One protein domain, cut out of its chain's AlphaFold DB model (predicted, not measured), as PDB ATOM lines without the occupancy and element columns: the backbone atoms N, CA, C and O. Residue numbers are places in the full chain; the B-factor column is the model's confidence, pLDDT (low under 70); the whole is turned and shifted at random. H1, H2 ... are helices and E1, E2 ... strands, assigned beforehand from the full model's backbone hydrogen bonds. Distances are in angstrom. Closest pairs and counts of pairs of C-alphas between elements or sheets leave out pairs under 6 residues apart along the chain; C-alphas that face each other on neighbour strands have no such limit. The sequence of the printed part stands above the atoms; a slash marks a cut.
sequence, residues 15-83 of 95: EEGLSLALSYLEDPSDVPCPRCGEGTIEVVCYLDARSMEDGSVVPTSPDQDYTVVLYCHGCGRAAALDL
ATOM      1  N   GLU A  15      45.347  -6.498 -26.921       89.81
ATOM      2  CA  GLU A  15      43.911  -6.733 -27.158       89.81
ATOM      3  C   GLU A  15      43.429  -6.039 -28.442       89.81
ATOM      4  O   GLU A  15      42.681  -6.610 -29.237       89.81
ATOM      5  N   GLU A  16      43.903  -4.810 -28.673       90.25
ATOM      6  CA  GLU A  16      43.580  -4.028 -29.868       90.25
ATOM      7  C   GLU A  16      44.186  -4.673 -31.131       90.25
ATOM      8  O   GLU A  16      43.521  -4.761 -32.162       90.25
ATOM      9  N   GLY A  17      45.422  -5.170 -31.042       88.31
ATOM     10  CA  GLY A  17      46.129  -5.870 -32.112       88.31
ATOM     11  C   GLY A  17      45.475  -7.202 -32.476       88.31
ATOM     12  O   GLY A  17      45.304  -7.487 -33.658       88.31
ATOM     13  N   LEU A  18      45.030  -7.983 -31.486       88.06
ATOM     14  CA  LEU A  18      44.285  -9.220 -31.731       88.06
ATOM     15  C   LEU A  18      42.946  -8.940 -32.421       88.06
ATOM     16  O   LEU A  18      42.588  -9.636 -33.367       88.06
ATOM     17  N   SER A  19      42.218  -7.908 -31.981       90.12
ATOM     18  CA  SER A  19      40.970  -7.507 -32.635       90.12
ATOM     19  C   SER A  19      41.204  -7.124 -34.098       90.12
ATOM     20  O   SER A  19      40.437  -7.547 -34.957       90.12
ATOM     21  N   LEU A  20      42.270  -6.368 -34.387       90.31
ATOM     22  CA  LEU A  20      42.649  -6.018 -35.759       90.31
ATOM     23  C   LEU A  20      42.990  -7.258 -36.591       90.31
ATOM     24  O   LEU A  20      42.562  -7.348 -37.737       90.31
ATOM     25  N   ALA A  21      43.716  -8.221 -36.015       90.50
ATOM     26  CA  ALA A  21      44.049  -9.474 -36.685       90.50
ATOM     27  C   ALA A  21      42.803 -10.279 -37.060       90.50
ATOM     28  O   ALA A  21      42.669 -10.716 -38.200       90.50
ATOM     29  N   LEU A  22      41.872 -10.438 -36.116       89.94
ATOM     30  CA  LEU A  22      40.626 -11.162 -36.348       89.94
ATOM     31  C   LEU A  22      39.766 -10.475 -37.413       89.94
ATOM     32  O   LEU A  22      39.277 -11.149 -38.314       89.94
ATOM     33  N   SER A  23      39.630  -9.148 -37.353       91.31
ATOM     34  CA  SER A  23      38.887  -8.399 -38.366       91.31
ATOM     35  C   SER A  23      39.538  -8.468 -39.745       91.31
ATOM     36  O   SER A  23      38.834  -8.661 -40.727       91.31
ATOM     37  N   TYR A  24      40.869  -8.381 -39.833       90.56
ATOM     38  CA  TYR A  24      41.585  -8.527 -41.104       90.56
ATOM     39  C   TYR A  24      41.398  -9.923 -41.719       90.56
ATOM     40  O   TYR A  24      41.274 -10.051 -42.935       90.56
ATOM     41  N   LEU A  25      41.363 -10.976 -40.894       88.19
ATOM     42  CA  LEU A  25      41.084 -12.340 -41.352       88.19
ATOM     43  C   LEU A  25      39.630 -12.536 -41.812       88.19
ATOM     44  O   LEU A  25      39.380 -13.401 -42.649       88.19
ATOM     45  N   GLU A  26      38.688 -11.771 -41.257       90.31
ATOM     46  CA  GLU A  26      37.274 -11.804 -41.645       90.31
ATOM     47  C   GLU A  26      37.027 -11.047 -42.956       90.31
ATOM     48  O   GLU A  26      36.499 -11.629 -43.905       90.31
ATOM     49  N   ASP A  27      37.444  -9.781 -43.023       88.50
ATOM     50  CA  ASP A  27      37.398  -8.966 -44.233       88.50
ATOM     51  C   ASP A  27      38.616  -8.021 -44.303       88.50
ATOM     52  O   ASP A  27      38.667  -6.998 -43.615       88.50
ATOM     53  N   PRO A  28      39.621  -8.318 -45.146       86.44
ATOM     54  CA  PRO A  28      40.825  -7.494 -45.246       86.44
ATOM     55  C   PRO A  28      40.587  -6.156 -45.962       86.44
ATOM     56  O   PRO A  28      41.485  -5.313 -45.979       86.44
ATOM     57  N   SER A  29      39.420  -5.961 -46.589       86.50
ATOM     58  CA  SER A  29      39.096  -4.734 -47.326       86.50
ATOM     59  C   SER A  29      38.494  -3.653 -46.427       86.50
ATOM     60  O   SER A  29      38.608  -2.475 -46.762       86.50
ATOM     61  N   ASP A  30      37.893  -4.032 -45.298       87.31
ATOM     62  CA  ASP A  30      37.243  -3.125 -44.353       87.31
ATOM     63  C   ASP A  30      37.595  -3.466 -42.895       87.31
ATOM     64  O   ASP A  30      36.773  -3.914 -42.101       87.31
ATOM     65  N   VAL A  31      38.857  -3.248 -42.515       91.81
ATOM     66  CA  VAL A  31      39.311  -3.485 -41.135       91.81
ATOM     67  C   VAL A  31      38.978  -2.281 -40.242       91.81
ATOM     68  O   VAL A  31      39.533  -1.196 -40.445       91.81
ATOM     69  N   PRO A  32      38.124  -2.419 -39.210       91.88
ATOM     70  CA  PRO A  32      37.798  -1.318 -38.317       91.88
ATOM     71  C   PRO A  32      38.899  -1.088 -37.279       91.88
ATOM     72  O   PRO A  32      39.418  -2.010 -36.650       91.88
ATOM     73  N   CYS A  33      39.211   0.180 -37.018       91.81
ATOM     74  CA  CYS A  33      40.048   0.534 -35.878       91.81
ATOM     75  C   CYS A  33      39.241   0.371 -34.576       91.81
ATOM     76  O   CYS A  33      38.182   0.994 -34.459       91.81
ATOM     77  N   PRO A  34      39.755  -0.318 -33.539       88.81
ATOM     78  CA  PRO A  34      39.036  -0.506 -32.273       88.81
ATOM     79  C   PRO A  34      38.743   0.805 -31.522       88.81
ATOM     80  O   PRO A  34      37.890   0.839 -30.638       88.81
ATOM     81  N   ARG A  35      39.424   1.906 -31.875       88.56
ATOM     82  CA  ARG A  35      39.181   3.243 -31.301       88.56
ATOM     83  C   ARG A  35      38.443   4.205 -32.219       88.56
ATOM     84  O   ARG A  35      37.771   5.102 -31.719       88.56
ATOM     85  N   CYS A  36      38.632   4.086 -33.529       91.06
ATOM     86  CA  CYS A  36      38.161   5.082 -34.495       91.06
ATOM     87  C   CYS A  36      37.003   4.587 -35.367       91.06
ATOM     88  O   CYS A  36      36.324   5.419 -35.959       91.06
ATOM     89  N   GLY A  37      36.761   3.275 -35.417       88.50
ATOM     90  CA  GLY A  37      35.752   2.660 -36.275       88.50
ATOM     91  C   GLY A  37      36.247   2.353 -37.692       88.50
ATOM     92  O   GLY A  37      37.450   2.377 -37.981       88.50
ATOM     93  N   GLU A  38      35.286   2.030 -38.551       90.56
ATOM     94  CA  GLU A  38      35.450   1.601 -39.947       90.56
ATOM     95  C   GLU A  38      36.050   2.700 -40.844       90.56
ATOM     96  O   GLU A  38      36.002   3.890 -40.519       90.56
ATOM     97  N   GLY A  39      36.643   2.307 -41.976       88.88
ATOM     98  CA  GLY A  39      37.164   3.234 -42.990       88.88
ATOM     99  C   GLY A  39      38.340   4.119 -42.553       88.88
ATOM    100  O   GLY A  39      38.662   5.096 -43.229       88.88
ATOM    101  N   THR A  40      38.973   3.820 -41.415       92.00
ATOM    102  CA  THR A  40      40.123   4.590 -40.900       92.00
ATOM    103  C   THR A  40      41.458   3.864 -41.011       92.00
ATOM    104  O   THR A  40      42.499   4.512 -40.858       92.00
ATOM    105  N   ILE A  41      41.438   2.549 -41.238       93.44
ATOM    106  CA  ILE A  41      42.626   1.713 -41.402       93.44
ATOM    107  C   ILE A  41      43.003   1.645 -42.880       93.44
ATOM    108  O   ILE A  41      42.161   1.397 -43.736       93.44
ATOM    109  N   GLU A  42      44.286   1.840 -43.157       90.62
ATOM    110  CA  GLU A  42      44.910   1.619 -44.454       90.62
ATOM    111  C   GLU A  42      45.910   0.463 -44.347       90.62
ATOM    112  O   GLU A  42      46.675   0.372 -43.379       90.62
ATOM    113  N   VAL A  43      45.921  -0.407 -45.359       90.62
ATOM    114  CA  VAL A  43      46.993  -1.388 -45.550       90.62
ATOM    115  C   VAL A  43      48.163  -0.692 -46.242       90.62
ATOM    116  O   VAL A  43      48.084  -0.345 -47.418       90.62
ATOM    117  N   VAL A  44      49.255  -0.490 -45.507       90.06
ATOM    118  CA  VAL A  44      50.418   0.273 -45.984       90.06
ATOM    119  C   VAL A  44      51.321  -0.588 -46.859       90.06
ATOM    120  O   VAL A  44      51.797  -0.148 -47.906       90.06
ATOM    121  N   CYS A  45      51.594  -1.816 -46.421       88.62
ATOM    122  CA  CYS A  45      52.399  -2.764 -47.174       88.62
ATOM    123  C   CYS A  45      52.187  -4.204 -46.704       88.62
ATOM    124  O   CYS A  45      51.735  -4.467 -45.588       88.62
ATOM    125  N   TYR A  46      52.586  -5.122 -47.580       90.25
ATOM    126  CA  TYR A  46      52.770  -6.533 -47.280       90.25
ATOM    127  C   TYR A  46      54.264  -6.826 -47.274       90.25
ATOM    128  O   TYR A  46      54.990  -6.402 -48.180       90.25
ATOM    129  N   LEU A  47      54.722  -7.527 -46.250       89.31
ATOM    130  CA  LEU A  47      56.114  -7.894 -46.048       89.31
ATOM    131  C   LEU A  47      56.243  -9.411 -46.077       89.31
ATOM    132  O   LEU A  47      55.361 -10.118 -45.599       89.31
ATOM    133  N   ASP A  48      57.331  -9.902 -46.655       86.75
ATOM    134  CA  ASP A  48      57.664 -11.323 -46.627       86.75
ATOM    135  C   ASP A  48      58.018 -11.735 -45.193       86.75
ATOM    136  O   ASP A  48      58.971 -11.207 -44.609       86.75
ATOM    137  N   ALA A  49      57.240 -12.656 -44.623       83.38
ATOM    138  CA  ALA A  49      57.393 -13.039 -43.222       83.38
ATOM    139  C   ALA A  49      58.745 -13.722 -42.954       83.38
ATOM    140  O   ALA A  49      59.437 -13.391 -41.994       83.38
ATOM    141  N   ARG A  50      59.187 -14.594 -43.870       80.56
ATOM    142  CA  ARG A  50      60.470 -15.313 -43.760       80.56
ATOM    143  C   ARG A  50      61.666 -14.366 -43.764       80.56
ATOM    144  O   ARG A  50      62.639 -14.571 -43.044       80.56
ATOM    145  N   SER A  51      61.600 -13.313 -44.572       78.75
ATOM    146  CA  SER A  51      62.631 -12.277 -44.608       78.75
ATOM    147  C   SER A  51      62.679 -11.486 -43.300       78.75
ATOM    148  O   SER A  51      63.768 -11.131 -42.846       78.75
ATOM    149  N   MET A  52      61.523 -11.240 -42.670       79.56
ATOM    150  CA  MET A  52      61.453 -10.550 -41.378       79.56
ATOM    151  C   MET A  52      62.101 -11.365 -40.251       79.56
ATOM    152  O   MET A  52      62.757 -10.769 -39.394       79.56
ATOM    153  N   GLU A  53      62.015 -12.698 -40.280       77.00
ATOM    154  CA  GLU A  53      62.731 -13.580 -39.340       77.00
ATOM    155  C   GLU A  53      64.262 -13.447 -39.443       77.00
ATOM    156  O   GLU A  53      64.964 -13.501 -38.433       77.00
ATOM    157  N   ASP A  54      64.786 -13.200 -40.649       80.50
ATOM    158  CA  ASP A  54      66.211 -12.924 -40.906       80.50
ATOM    159  C   ASP A  54      66.601 -11.458 -40.593       80.50
ATOM    160  O   ASP A  54      67.748 -11.042 -40.765       80.50
ATOM    161  N   GLY A  55      65.653 -10.642 -40.117       80.94
ATOM    162  CA  GLY A  55      65.858  -9.222 -39.818       80.94
ATOM    163  C   GLY A  55      65.836  -8.313 -41.051       80.94
ATOM    164  O   GLY A  55      66.311  -7.175 -40.987       80.94
ATOM    165  N   SER A  56      65.286  -8.791 -42.168       82.19
ATOM    166  CA  SER A  56      65.187  -8.064 -43.434       82.19
ATOM    167  C   SER A  56      63.741  -7.667 -43.752       82.19
ATOM    168  O   SER A  56      62.825  -8.479 -43.717       82.19
ATOM    169  N   VAL A  57      63.524  -6.408 -44.136       83.94
ATOM    170  CA  VAL A  57      62.197  -5.909 -44.539       83.94
ATOM    171  C   VAL A  57      62.086  -5.962 -46.060       83.94
ATOM    172  O   VAL A  57      62.617  -5.094 -46.757       83.94
ATOM    173  N   VAL A  58      61.405  -6.986 -46.575       85.38
ATOM    174  CA  VAL A  58      61.231  -7.207 -48.019       85.38
ATOM    175  C   VAL A  58      59.751  -7.052 -48.384       85.38
ATOM    176  O   VAL A  58      58.934  -7.843 -47.913       85.38
ATOM    177  N   PRO A  59      59.374  -6.055 -49.208       86.56
ATOM    178  CA  PRO A  59      58.010  -5.931 -49.709       86.56
ATOM    179  C   PRO A  59      57.625  -7.140 -50.565       86.56
ATOM    180  O   PRO A  59      58.401  -7.557 -51.426       86.56
ATOM    181  N   THR A  60      56.415  -7.660 -50.374       86.62
ATOM    182  CA  THR A  60      55.893  -8.813 -51.118       86.62
ATOM    183  C   THR A  60      54.449  -8.588 -51.579       86.62
ATOM    184  O   THR A  60      53.858  -7.537 -51.341       86.62
ATOM    185  N   SER A  61      53.889  -9.565 -52.290       82.94
ATOM    186  CA  SER A  61      52.452  -9.646 -52.594       82.94
ATOM    187  C   SER A  61      51.781 -10.619 -51.613       82.94
ATOM    188  O   SER A  61      52.439 -11.579 -51.214       82.94
ATOM    189  N   PRO A  62      50.497 -10.438 -51.253       80.88
ATOM    190  CA  PRO A  62      49.795 -11.272 -50.265       80.88
ATOM    191  C   PRO A  62      49.395 -12.670 -50.800       80.88
ATOM    192  O   PRO A  62      48.278 -13.130 -50.589       80.88
ATOM    193  N   ASP A  63      50.287 -13.328 -51.542       75.88
ATOM    194  CA  ASP A  63      50.063 -14.620 -52.216       75.88
ATOM    195  C   ASP A  63      50.672 -15.813 -51.438       75.88
ATOM    196  O   ASP A  63      50.276 -16.958 -51.630       75.88
ATOM    197  N   GLN A  64      51.620 -15.545 -50.532       72.38
ATOM    198  CA  GLN A  64      52.371 -16.502 -49.689       72.38
ATOM    199  C   GLN A  64      52.452 -15.969 -48.251       72.38
ATOM    200  O   GLN A  64      51.966 -14.870 -48.040       72.38
ATOM    201  N   ASP A  65      53.076 -16.667 -47.287       83.44
ATOM    202  CA  ASP A  65      53.242 -16.179 -45.901       83.44
ATOM    203  C   ASP A  65      53.744 -14.731 -45.832       83.44
ATOM    204  O   ASP A  65      54.812 -14.383 -46.352       83.44
ATOM    205  N   TYR A  66      52.949 -13.875 -45.193       87.62
ATOM    206  CA  TYR A  66      53.181 -12.443 -45.177       87.62
ATOM    207  C   TYR A  66      52.816 -11.814 -43.838       87.62
ATOM    208  O   TYR A  66      51.864 -12.207 -43.162       87.62
ATOM    209  N   THR A  67      53.544 -10.754 -43.514       89.62
ATOM    210  CA  THR A  67      53.169  -9.804 -42.477       89.62
ATOM    211  C   THR A  67      52.486  -8.611 -43.146       89.62
ATOM    212  O   THR A  67      53.042  -8.000 -44.061       89.62
ATOM    213  N   VAL A  68      51.287  -8.242 -42.704       90.69
ATOM    214  CA  VAL A  68      50.605  -7.025 -43.171       90.69
ATOM    215  C   VAL A  68      50.832  -5.877 -42.200       90.69
ATOM    216  O   VAL A  68      50.738  -6.047 -40.987       90.69
ATOM    217  N   VAL A  69      51.116  -4.689 -42.730       90.88
ATOM    218  CA  VAL A  69      51.243  -3.467 -41.932       90.88
ATOM    219  C   VAL A  69      49.989  -2.621 -42.099       90.88
ATOM    220  O   VAL A  69      49.694  -2.128 -43.189       90.88
ATOM    221  N   LEU A  70      49.267  -2.438 -40.998       91.88
ATOM    222  CA  LEU A  70      48.068  -1.617 -40.894       91.88
ATOM    223  C   LEU A  70      48.397  -0.276 -40.244       91.88
ATOM    224  O   LEU A  70      49.137  -0.218 -39.260       91.88
ATOM    225  N   TYR A  71      47.795   0.796 -40.746       91.75
ATOM    226  CA  TYR A  71      47.908   2.131 -40.170       91.75
ATOM    227  C   TYR A  71      46.536   2.784 -40.019       91.75
ATOM    228  O   TYR A  71      45.767   2.862 -40.970       91.75
ATOM    229  N   CYS A  72      46.229   3.299 -38.829       92.69
ATOM    230  CA  CYS A  72      45.014   4.070 -38.599       92.69
ATOM    231  C   CYS A  72      45.268   5.564 -38.786       92.69
ATOM    232  O   CYS A  72      45.969   6.187 -37.985       92.69
ATOM    233  N   HIS A  73      44.596   6.179 -39.756       90.62
ATOM    234  CA  HIS A  73      44.659   7.629 -39.964       90.62
ATOM    235  C   HIS A  73      43.942   8.433 -38.871       90.62
ATOM    236  O   HIS A  73      44.241   9.612 -38.688       90.62
ATOM    237  N   GLY A  74      43.018   7.809 -38.132       89.25
ATOM    238  CA  GLY A  74      42.271   8.461 -37.055       89.25
ATOM    239  C   GLY A  74      43.104   8.673 -35.789       89.25
ATOM    240  O   GLY A  74      43.157   9.782 -35.260       89.25
ATOM    241  N   CYS A  75      43.770   7.622 -35.301       89.81
ATOM    242  CA  CYS A  75      44.571   7.674 -34.072       89.81
ATOM    243  C   CYS A  75      46.090   7.696 -34.307       89.81
ATOM    244  O   CYS A  75      46.844   7.824 -33.342       89.81
ATOM    245  N   GLY A  76      46.541   7.597 -35.563       88.31
ATOM    246  CA  GLY A  76      47.954   7.651 -35.946       88.31
ATOM    247  C   GLY A  76      48.772   6.453 -35.467       88.31
ATOM    248  O   GLY A  76      49.964   6.600 -35.209       88.31
ATOM    249  N   ARG A  77      48.122   5.301 -35.278       90.31
ATOM    250  CA  ARG A  77      48.729   4.067 -34.767       90.31
ATOM    251  C   ARG A  77      49.000   3.081 -35.886       90.31
ATOM    252  O   ARG A  77      48.239   3.036 -36.849       90.31
ATOM    253  N   ALA A  78      50.037   2.270 -35.719       89.69
ATOM    254  CA  ALA A  78      50.373   1.196 -36.645       89.69
ATOM    255  C   ALA A  78      50.352  -0.163 -35.938       89.69
ATOM    256  O   ALA A  78      50.648  -0.249 -34.745       89.69
ATOM    257  N   ALA A  79      50.012  -1.211 -36.682       89.44
ATOM    258  CA  ALA A  79      50.164  -2.602 -36.274       89.44
ATOM    259  C   ALA A  79      50.802  -3.391 -37.417       89.44
ATOM    260  O   ALA A  79      50.420  -3.220 -38.573       89.44
ATOM    261  N   ALA A  80      51.750  -4.261 -37.089       89.19
ATOM    262  CA  ALA A  80      52.210  -5.305 -37.992       89.19
ATOM    263  C   ALA A  80      51.568  -6.618 -37.542       89.19
ATOM    264  O   ALA A  80      51.709  -7.008 -36.383       89.19
ATOM    265  N   LEU A  81      50.828  -7.261 -38.437       87.69
ATOM    266  CA  LEU A  81      50.160  -8.529 -38.182       87.69
ATOM    267  C   LEU A  81      50.869  -9.607 -38.980       87.69
ATOM    268  O   LEU A  81      50.842  -9.582 -40.212       87.69
ATOM    269  N   ASP A  82      51.509 -10.529 -38.276       85.31
ATOM    270  CA  ASP A  82      52.077 -11.711 -38.898       85.31
ATOM    271  C   ASP A  82      50.976 -12.755 -39.078       85.31
ATOM    272  O   ASP A  82      50.384 -13.213 -38.100       85.31
ATOM    273  N   LEU A  83      50.637 -13.053 -40.333       75.25
ATOM    274  CA  LEU A  83      49.583 -14.007 -40.691       75.25
ATOM    275  C   LEU A  83      50.167 -15.290 -41.280       75.25
ATOM    276  O   LEU A  83      49.450 -16.056 -41.931       75.25
TER     277      LEU A  83
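AT A GLANCE: This is residues 15 to 83 of the 95 residues of an uncharacterized protein of Candidatus Cloacimonetes bacterium (UniProt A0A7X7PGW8). A sheet of three long strands, E1, E2 and E3, has one helix, H1, lying across one of its faces, while the short helix H2 sits at the end of E1. Two long loops add to the ends of this body: residues 27 to 40 link H1 to E1, and residues 54 to 65 lead from H2 back to E2. The printed part has 69 residues with two named helices and three named strands, in the order H1, E1, H2, E2, E3; the class is mixed, helices and strands. The sheet has the order E1, E2, E3 and is antiparallel throughout. The whole is compact, with a radius of gyration of the C-alphas of 11.9 A, and spans 34 by 22 by 20 A.

IN THESE COORDINATES: The strands are E1, residues 41 to 48, 20.6 A from first to last C-alpha; E2, residues 66 to 72, 19.6 A; and E3, residues 77 to 82, 16.6 A. C-alpha 41 begins E1 at (42.626, 1.713, -41.402), and C-alpha 82 ends E3 at (52.077, -11.711, -38.898). H1, residues 15 to 26, is 16.7 A long and begins with C-alpha 15 at (43.911, -6.733, -27.158). H2, residues 49 to 53, measures 6.6 A.

HOW THE PARTS SIT: E2 is the inner strand, and E1 and E3 are the edge strands. E1 and E2 are antiparallel at 157 degrees, with N 42 and O 71 2.8 A apart and N 69 and O 45 2.9 A apart, both within hydrogen-bond range. E2 and E3 form a hairpin and are antiparallel at 164 degrees, with N 70 and O 79 2.8 A apart, within hydrogen-bond range. H1 is on the sheet, at a height over the sheet of 9.5 A, in an arrangement of two layers, a helix on one face of a sheet. It lies over E2 and E3 and runs across the strands, at 64 degrees to E2 on the local plane. The closest C-alphas of H1 and E3 are those of Ala 21 and Leu 81, 6.4 A apart. H1 and E2 are near each other, with 6 pairs of C-alphas within 10 A. H2 only grazes the sheet, with its residues 49 to 52; its closest C-alphas to E2 are those of Ala 49 and Tyr 66, 4.7 A apart. H1 and H2 are apart. In H1 and H2 every O i to N i+4 pair is within hydrogen-bond range.

THE WHOLE: The two C-alphas farthest apart are those of Gly 37 and Asp 54, at 34.5 A. The printed part has no cut. The links H1 to E1, 14 residues, and H2 to E2, 12 residues, are long; E1 to H2 and E2 to E3 are tight. The mean pLDDT of the printed part is 87.4, and no printed residue is under 70.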